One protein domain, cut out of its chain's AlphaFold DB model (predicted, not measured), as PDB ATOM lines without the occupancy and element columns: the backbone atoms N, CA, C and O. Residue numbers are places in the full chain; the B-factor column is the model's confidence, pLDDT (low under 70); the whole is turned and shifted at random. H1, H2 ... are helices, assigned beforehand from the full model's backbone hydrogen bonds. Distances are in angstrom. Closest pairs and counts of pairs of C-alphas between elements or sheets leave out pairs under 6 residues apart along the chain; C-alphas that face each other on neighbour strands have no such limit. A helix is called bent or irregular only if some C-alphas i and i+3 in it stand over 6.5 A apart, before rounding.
ATOM      1  N   GLU A 275     351.703 253.467 559.906       96.69
ATOM      2  CA  GLU A 275     352.934 252.847 559.409       96.69
ATOM      3  C   GLU A 275     352.830 252.497 557.920       96.69
ATOM      4  O   GLU A 275     353.664 252.929 557.126       96.69
ATOM      5  N   CYS A 276     351.765 251.802 557.509       97.44
ATOM      6  CA  CYS A 276     351.559 251.479 556.098       97.44
ATOM      7  C   CYS A 276     351.379 252.738 555.239       97.44
ATOM      8  O   CYS A 276     351.869 252.780 554.111       97.44
ATOM      9  N   PHE A 277     350.732 253.780 555.773       97.31
ATOM     10  CA  PHE A 277     350.664 255.077 555.101       97.31
ATOM     11  C   PHE A 277     352.039 255.693 554.883       97.31
ATOM     12  O   PHE A 277     352.340 256.151 553.783       97.31
ATOM     13  N   ARG A 278     352.874 255.695 555.930       97.62
ATOM     14  CA  ARG A 278     354.235 256.234 555.896       97.62
ATOM     15  C   ARG A 278     355.058 255.540 554.815       97.62
ATOM     16  O   ARG A 278     355.675 256.216 553.999       97.62
ATOM     17  N   SER A 279     355.022 254.209 554.778       97.31
ATOM     18  CA  SER A 279     355.721 253.423 553.758       97.31
ATOM     19  C   SER A 279     355.200 253.702 552.349       97.31
ATOM     20  O   SER A 279     355.986 253.790 551.412       97.31
ATOM     21  N   TRP A 280     353.885 253.863 552.183       97.12
ATOM     22  CA  TRP A 280     353.294 254.163 550.881       97.12
ATOM     23  C   TRP A 280     353.643 255.569 550.381       97.12
ATOM     24  O   TRP A 280     354.075 255.721 549.240       97.12
ATOM     25  N   VAL A 281     353.501 256.600 551.217       97.56
ATOM     26  CA  VAL A 281     353.747 257.991 550.799       97.56
ATOM     27  C   VAL A 281     355.235 258.266 550.540       97.56
ATOM     28  O   VAL A 281     355.570 259.188 549.799       97.56
ATOM     29  N   ALA A 282     356.127 257.441 551.099       97.62
ATOM     30  CA  ALA A 282     357.562 257.458 550.818       97.62
ATOM     31  C   ALA A 282     357.932 256.886 549.434       97.62
ATOM     32  O   ALA A 282     359.072 257.029 548.996       97.62
ATOM     33  N   GLN A 283     357.005 256.228 548.727       97.56
ATOM     34  CA  GLN A 283     357.307 255.639 547.424       97.56
ATOM     35  C   GLN A 283     357.617 256.730 546.383       97.56
ATOM     36  O   GLN A 283     356.819 257.661 546.228       97.56
ATOM     37  N   PRO A 284     358.692 256.593 545.577       97.31
ATOM     38  CA  PRO A 284     359.074 257.597 544.581       97.31
ATOM     39  C   PRO A 284     357.947 257.978 543.615       97.31
ATOM     40  O   PRO A 284     357.790 259.146 543.281       97.31
ATOM     41  N   GLY A 285     357.109 257.015 543.212       96.25
ATOM     42  CA  GLY A 285     355.976 257.273 542.318       96.25
ATOM     43  C   GLY A 285     354.845 258.099 542.945       96.25
ATOM     44  O   GLY A 285     354.102 258.761 542.221       96.25
ATOM     45  N   VAL A 286     354.701 258.081 544.274       97.12
ATOM     46  CA  VAL A 286     353.742 258.936 544.997       97.12
ATOM     47  C   VAL A 286     354.325 260.336 545.160       97.12
ATOM     48  O   VAL A 286     353.638 261.319 544.885       97.12
ATOM     49  N   ILE A 287     355.611 260.431 545.514       98.06
ATOM     50  CA  ILE A 287     356.346 261.701 545.603       98.06
ATOM     51  C   ILE A 287     356.333 262.431 544.257       98.06
ATOM     52  O   ILE A 287     355.987 263.609 544.199       98.06
ATOM     53  N   HIS A 288     356.644 261.728 543.168       97.31
ATOM     54  CA  HIS A 288     356.631 262.296 541.823       97.31
ATOM     55  C   HIS A 288     355.240 262.802 541.433       97.31
ATOM     56  O   HIS A 288     355.109 263.925 540.962       97.31
ATOM     57  N   SER A 289     354.186 262.042 541.745       96.75
ATOM     58  CA  SER A 289     352.810 262.487 541.507       96.75
ATOM     59  C   SER A 289     352.469 263.774 542.274       96.75
ATOM     60  O   SER A 289     351.796 264.651 541.739       96.75
ATOM     61  N   MET A 290     352.964 263.941 543.506       98.38
ATOM     62  CA  MET A 290     352.802 265.195 544.257       98.38
ATOM     63  C   MET A 290     353.569 266.366 543.625       98.38
ATOM     64  O   MET A 290     353.073 267.496 543.627       98.38
ATOM     65  N   ILE A 291     354.751 266.109 543.055       98.12
ATOM     66  CA  ILE A 291     355.540 267.104 542.313       98.12
ATOM     67  C   ILE A 291     354.792 267.548 541.052       98.12
ATOM     68  O   ILE A 291     354.551 268.743 540.883       98.12
ATOM     69  N   GLU A 292     354.354 266.601 540.219       96.81
ATOM     70  CA  GLU A 292     353.616 266.870 538.976       96.81
ATOM     71  C   GLU A 292     352.341 267.682 539.234       96.81
ATOM     72  O   GLU A 292     352.066 268.677 538.558       96.81
ATOM     73  N   ARG A 293     351.574 267.290 540.260       97.19
ATOM     74  CA  ARG A 293     350.331 267.968 540.659       97.19
ATOM     75  C   ARG A 293     350.574 269.258 541.437       97.19
ATOM     76  O   ARG A 293     349.626 269.995 541.700       97.19
ATOM     77  N   ARG A 294     351.823 269.526 541.825       97.62
ATOM     78  CA  ARG A 294     352.238 270.662 542.657       97.62
ATOM     79  C   ARG A 294     351.419 270.773 543.950       97.62
ATOM     80  O   ARG A 294     351.041 271.867 544.373       97.62
ATOM     81  N   SER A 295     351.125 269.624 544.556       97.62
ATOM     82  CA  SER A 295     350.232 269.484 545.706       97.62
ATOM     83  C   SER A 295     350.718 268.378 546.642       97.62
ATOM     84  O   SER A 295     351.141 267.322 546.186       97.62
ATOM     85  N   LEU A 296     350.612 268.601 547.956       98.19
ATOM     86  CA  LEU A 296     350.882 267.596 548.999       98.19
ATOM     87  C   LEU A 296     349.641 266.746 549.331       98.19
ATOM     88  O   LEU A 296     349.594 266.115 550.385       98.19
ATOM     89  N   SER A 297     348.636 266.748 548.453       97.81
ATOM     90  CA  SER A 297     347.398 265.978 548.591       97.81
ATOM     91  C   SER A 297     347.403 264.809 547.597       97.81
ATOM     92  O   SER A 297     346.875 264.930 546.485       97.81
ATOM     93  N   PRO A 298     348.055 263.676 547.919       97.25
ATOM     94  CA  PRO A 298     348.065 262.526 547.028       97.25
ATOM     95  C   PRO A 298     346.669 261.893 546.968       97.25
ATOM     96  O   PRO A 298     345.862 262.045 547.886       97.25
ATOM     97  N   GLY A 299     346.374 261.162 545.893       96.69
ATOM     98  CA  GLY A 299     345.140 260.376 545.810       96.69
ATOM     99  C   GLY A 299     345.108 259.257 546.856       96.69
ATOM    100  O   GLY A 299     346.153 258.800 547.319       96.69
ATOM    101  N   CYS A 300     343.916 258.799 547.229       96.69
ATOM    102  CA  CYS A 300     343.745 257.685 548.158       96.69
ATOM    103  C   CYS A 300     344.512 256.432 547.699       96.69
ATOM    104  O   CYS A 300     344.550 256.112 546.510       96.69
ATOM    105  N   LEU A 301     345.052 255.673 548.658       94.12
ATOM    106  CA  LEU A 301     345.761 254.413 548.417       94.12
ATOM    107  C   LEU A 301     344.963 253.434 547.533       94.12
ATOM    108  O   LEU A 301     345.526 252.751 546.682       94.12
ATOM    109  N   TYR A 302     343.641 253.410 547.708       92.38
ATOM    110  CA  TYR A 302     342.719 252.542 546.973       92.38
ATOM    111  C   TYR A 302     342.398 253.018 545.555       92.38
ATOM    112  O   TYR A 302     341.795 252.271 544.787       92.38
ATOM    113  N   GLY A 303     342.805 254.234 545.182       89.50
ATOM    114  CA  GLY A 303     342.595 254.764 543.837       89.50
ATOM    115  C   GLY A 303     343.356 253.977 542.768       89.50
ATOM    116  O   GLY A 303     342.830 253.757 541.683       89.50
ATOM    117  N   ARG A 304     344.567 253.483 543.081       78.00
ATOM    118  CA  ARG A 304     345.400 252.731 542.118       78.00
ATOM    119  C   ARG A 304     345.067 251.241 542.037       78.00
ATOM    120  O   ARG A 304     345.274 250.638 540.993       78.00
ATOM    121  N   SER A 305     344.534 250.650 543.103       76.44
ATOM    122  CA  SER A 305     344.310 249.198 543.202       76.44
ATOM    123  C   SER A 305     342.981 248.725 542.591       76.44
ATOM    124  O   SER A 305     342.435 247.716 543.023       76.44
ATOM    125  N   GLY A 306     342.416 249.467 541.631       73.56
ATOM    126  CA  GLY A 306     341.136 249.134 540.989       73.56
ATOM    127  C   GLY A 306     339.883 249.488 541.801       73.56
ATOM    128  O   GLY A 306     338.776 249.267 541.326       73.56
ATOM    129  N   GLY A 307     340.035 250.075 542.995       76.88
ATOM    130  CA  GLY A 307     338.914 250.508 543.838       76.88
ATOM    131  C   GLY A 307     338.295 251.852 543.440       76.88
ATOM    132  O   GLY A 307     337.276 252.234 544.004       76.88
ATOM    133  N   GLY A 308     338.906 252.593 542.506       91.00
ATOM    134  CA  GLY A 308     338.332 253.825 541.946       91.00
ATOM    135  C   GLY A 308     338.145 254.971 542.947       91.00
ATOM    136  O   GLY A 308     337.366 255.883 542.699       91.00
ATOM    137  N   CYS A 309     338.822 254.948 544.099       95.62
ATOM    138  CA  CYS A 309     338.706 256.033 545.068       95.62
ATOM    139  C   CYS A 309     339.433 257.292 544.564       95.62
ATOM    140  O   CYS A 309     340.652 257.394 544.695       95.62
ATOM    141  N   GLU A 310     338.679 258.264 544.054       95.56
ATOM    142  CA  GLU A 310     339.203 259.540 543.530       95.56
ATOM    143  C   GLU A 310     339.495 260.589 544.615       95.56
ATOM    144  O   GLU A 310     339.987 261.676 544.321       95.56
ATOM    145  N   GLN A 311     339.209 260.279 545.883       97.00
ATOM    146  CA  GLN A 311     339.437 261.216 546.981       97.00
ATOM    147  C   GLN A 311     340.918 261.548 547.151       97.00
ATOM    148  O   GLN A 311     341.765 260.655 547.258       97.00
ATOM    149  N   GLU A 312     341.206 262.839 547.273       97.38
ATOM    150  CA  GLU A 312     342.500 263.323 547.727       97.38
ATOM    151  C   GLU A 312     342.631 263.185 549.238       97.38
ATOM    152  O   GLU A 312     341.686 263.383 550.006       97.38
ATOM    153  N   LEU A 313     343.837 262.848 549.674       97.62
ATOM    154  CA  LEU A 313     344.161 262.795 551.083       97.62
ATOM    155  C   LEU A 313     344.524 264.193 551.579       97.62
ATOM    156  O   LEU A 313     345.272 264.899 550.900       97.62
ATOM    157  N   PRO A 314     344.048 264.593 552.771       97.81
ATOM    158  CA  PRO A 314     344.435 265.864 553.356       97.81
ATOM    159  C   PRO A 314     345.952 265.965 553.516       97.81
ATOM    160  O   PRO A 314     346.591 265.069 554.069       97.81
ATOM    161  N   GLU A 315     346.519 267.106 553.133       98.00
ATOM    162  CA  GLU A 315     347.947 267.402 553.287       98.00
ATOM    163  C   GLU A 315     348.457 267.205 554.726       98.00
ATOM    164  O   GLU A 315     349.603 266.803 554.941       98.00
ATOM    165  N   ALA A 316     347.605 267.456 555.725       97.81
ATOM    166  CA  ALA A 316     347.943 267.237 557.128       97.81
ATOM    167  C   ALA A 316     348.389 265.790 557.399       97.81
ATOM    168  O   ALA A 316     349.311 265.581 558.185       97.81
ATOM    169  N   LEU A 317     347.805 264.793 556.717       97.12
ATOM    170  CA  LEU A 317     348.234 263.398 556.844       97.12
ATOM    171  C   LEU A 317     349.666 263.214 556.339       97.12
ATOM    172  O   LEU A 317     350.484 262.608 557.032       97.12
ATOM    173  N   VAL A 318     349.988 263.782 555.175       97.81
ATOM    174  CA  VAL A 318     351.325 263.705 554.564       97.81
ATOM    175  C   VAL A 318     352.376 264.358 555.461       97.81
ATOM    176  O   VAL A 318     353.423 263.765 555.719       97.81
ATOM    177  N   ARG A 319     352.082 265.535 556.025       97.94
ATOM    178  CA  ARG A 319     352.978 266.213 556.982       97.94
ATOM    179  C   ARG A 319     353.163 265.410 558.271       97.94
ATOM    180  O   ARG A 319     354.285 265.262 558.753       97.94
ATOM    181  N   ASN A 320     352.081 264.843 558.802       97.25
ATOM    182  CA  ASN A 320     352.110 264.046 560.030       97.25
ATOM    183  C   ASN A 320     352.797 262.685 559.852       97.25
ATOM    184  O   ASN A 320     353.203 262.080 560.846       97.25
ATOM    185  N   ALA A 321     352.981 262.212 558.615       97.06
ATOM    186  CA  ALA A 321     353.698 260.972 558.340       97.06
ATOM    187  C   ALA A 321     355.175 261.039 558.763       97.06
ATOM    188  O   ALA A 321     355.736 259.997 559.106       97.06
ATOM    189  N   LYS A 322     355.782 262.239 558.800       96.62
ATOM    190  CA  LYS A 322     357.190 262.473 559.188       96.62
ATOM    191  C   LYS A 322     358.187 261.606 558.400       96.62
ATOM    192  O   LYS A 322     359.116 261.043 558.970       96.62
ATOM    193  N   VAL A 323     357.968 261.486 557.091       97.88
ATOM    194  CA  VAL A 323     358.845 260.755 556.160       97.88
ATOM    195  C   VAL A 323     360.041 261.639 555.774       97.88
ATOM    196  O   VAL A 323     359.810 262.735 555.253       97.88
ATOM    197  N   PRO A 324     361.300 261.211 555.998       97.31
ATOM    198  CA  PRO A 324     362.488 261.990 555.637       97.31
ATOM    199  C   PRO A 324     362.551 262.378 554.153       97.31
ATOM    200  O   PRO A 324     362.879 263.519 553.830       97.31
ATOM    201  N   GLU A 325     362.160 261.476 553.257       96.75
ATOM    202  CA  GLU A 325     362.144 261.650 551.800       96.75
ATOM    203  C   GLU A 325     361.203 262.782 551.352       96.75
ATOM    204  O   GLU A 325     361.429 263.417 550.323       96.75
ATOM    205  N   LEU A 326     360.174 263.095 552.150       97.75
ATOM    206  CA  LEU A 326     359.241 264.192 551.882       97.75
ATOM    207  C   LEU A 326     359.717 265.545 552.406       97.75
ATOM    208  O   LEU A 326     359.139 266.567 552.042       97.75
ATOM    209  N   SER A 327     360.738 265.586 553.262       97.19
ATOM    210  CA  SER A 327     361.142 266.819 553.952       97.19
ATOM    211  C   SER A 327     361.526 267.944 552.983       97.19
ATOM    212  O   SER A 327     361.073 269.080 553.148       97.19
ATOM    213  N   CYS A 328     362.292 267.623 551.936       97.06
ATOM    214  CA  CYS A 328     362.648 268.568 550.880       97.06
ATOM    215  C   CYS A 328     361.408 269.057 550.126       97.06
ATOM    216  O   CYS A 328     361.208 270.262 550.018       97.06
ATOM    217  N   LEU A 329     360.534 268.142 549.692       98.00
ATOM    218  CA  LEU A 329     359.317 268.492 548.956       98.00
ATOM    219  C   LEU A 329     358.375 269.379 549.781       98.00
ATOM    220  O   LEU A 329     357.845 270.359 549.266       98.00
ATOM    221  N   ILE A 330     358.187 269.067 551.065       98.50
ATOM    222  CA  ILE A 330     357.355 269.859 551.976       98.50
ATOM    223  C   ILE A 330     357.909 271.281 552.095       98.50
ATOM    224  O   ILE A 330     357.169 272.249 551.912       98.50
ATOM    225  N   ARG A 331     359.219 271.415 552.334       98.25
ATOM    226  CA  ARG A 331     359.891 272.718 552.406       98.25
ATOM    227  C   ARG A 331     359.747 273.502 551.102       98.25
ATOM    228  O   ARG A 331     359.516 274.710 551.135       98.25
ATOM    229  N   ASP A 332     359.870 272.830 549.967       98.31
ATOM    230  CA  ASP A 332     359.781 273.454 548.649       98.31
ATOM    231  C   ASP A 332     358.349 273.912 548.331       98.31
ATOM    232  O   ASP A 332     358.159 275.002 547.790       98.31
ATOM    233  N   MET A 333     357.333 273.152 548.752       98.44
ATOM    234  CA  MET A 333     355.923 273.554 548.675       98.44
ATOM    235  C   MET A 333     355.594 274.735 549.592       98.44
ATOM    236  O   MET A 333     354.843 275.630 549.202       98.44
ATOM    237  N   ASP A 334     356.182 274.778 550.787       98.31
ATOM    238  CA  ASP A 334     356.029 275.910 551.704       98.31
ATOM    239  C   ASP A 334     356.675 277.177 551.131       98.31
ATOM    240  O   ASP A 334     356.050 278.241 551.108       98.31
ATOM    241  N   ARG A 335     357.882 277.055 550.559       98.31
ATOM    242  CA  ARG A 335     358.537 278.140 549.807       98.31
ATOM    243  C   ARG A 335     357.680 278.594 548.629       98.31
ATOM    244  O   ARG A 335     357.444 279.791 548.478       98.31
ATOM    245  N   ARG A 336     357.165 277.662 547.823       97.88
ATOM    246  CA  ARG A 336     356.255 277.945 546.704       97.88
ATOM    247  C   ARG A 336     355.063 278.787 547.166       97.88
ATOM    248  O   ARG A 336     354.817 279.844 546.592       97.88
ATOM    249  N   ARG A 337     354.349 278.362 548.214       98.19
ATOM    250  CA  ARG A 337     353.194 279.100 548.760       98.19
ATOM    251  C   ARG A 337     353.565 280.491 549.248       98.19
ATOM    252  O   ARG A 337     352.821 281.433 548.995       98.19
ATOM    253  N   PHE A 338     354.713 280.622 549.909       98.44
ATOM    254  CA  PHE A 338     355.229 281.909 550.363       98.44
ATOM    255  C   PHE A 338     355.493 282.877 549.201       98.44
ATOM    256  O   PHE A 338     355.115 284.044 549.274       98.44
TER     257      PHE A 338
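This is residues 275 to 338 of the 448 residues of the protein "Hypothetical protein" of Alexandrium monilatum (UniProt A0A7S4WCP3). Two helices, H2 and H5, run side by side in nearly the same direction; H1, just before H2, and the short H4, just before H5, lie near their beginnings, and together these four make a small, loosely joined group of helices. H5 makes one end of the longest axis, and a loop that goes out and folds back, with the irregular H3 in it, makes the other. The 64 printed residues have five named helices, in the order H1 H2 H3 H4 H5, and no named strand, and the class is all helix. The whole is compact, with a radius of gyration of the C-alphas of 11.4 A, though elongated in outline, spanning 36 by 22 by 19 A.

Begin with the longest helix, H5, residues 324 to 338: find C-alpha 324 at (362.488, 261.990, 555.637), and from there it runs 21.8 A to C-alpha 338 at (355.229, 281.909, 550.363). H5 is only just irregular: C-alphas 325 and 328 are 7.0 A apart. Look next at H2, residues 284 to 292, 12.1 A long. H4, residues 315 to 320, measures 8.6 A. H1, residues 275 to 281, begins at C-alpha 275, at (352.934, 252.847, 559.409), and runs 10.1 A. H3, residues 301 to 307, measures 9.1 A and is irregular, with C-alphas 304 and 307 at 7.1 A.

Start from H5 and find H2 near it: they are close but not clearly touching, the closest C-alphas being those of Ile 287 and Leu 326 at 7.3 A. They run the same way at a shallow tilt of 5 degrees. H4 is close to H5 but not clearly touching, the closest C-alphas being those of Arg 319 and Ile 330, 7.6 A apart; they run opposite ways at a steep tilt of 44 degrees. H1 is close to H4 but not clearly touching, with the C-alphas of Val 281 and Val 318 the closest at 7.3 A. H1 is also close to H2 but not clearly touching, at a steep tilt of 51 degrees; their closest C-alphas, those of Val 281 and Ile 287, are 6.9 A apart. H1 and H5 are only just apart, at 8.4 A. H3 is apart from H2, H4 and H5; it is close to H1 but not clearly touching, where the C-alphas of Trp 280 and Leu 301, the closest, are 7.9 A apart. In the backbones of H1, H2 and H4 every O i to N i+4 pair is within hydrogen-bond range; in H5 9 of 11 are, and in H3 0 of 3, with 0 of 4 O i to N i+3 pairs.

The two C-alphas farthest apart, those of Gly 306 and Phe 338, stand at 36.9 A. The printed part has no cut. The links from H1 to H2 and from H4 to H5 are tight, those from H2 to H3 and from H3 to H4 are short, and no link is long. The mean pLDDT of the printed part is 95.8, and no printed residue is under 70; H3 has a mean of 83.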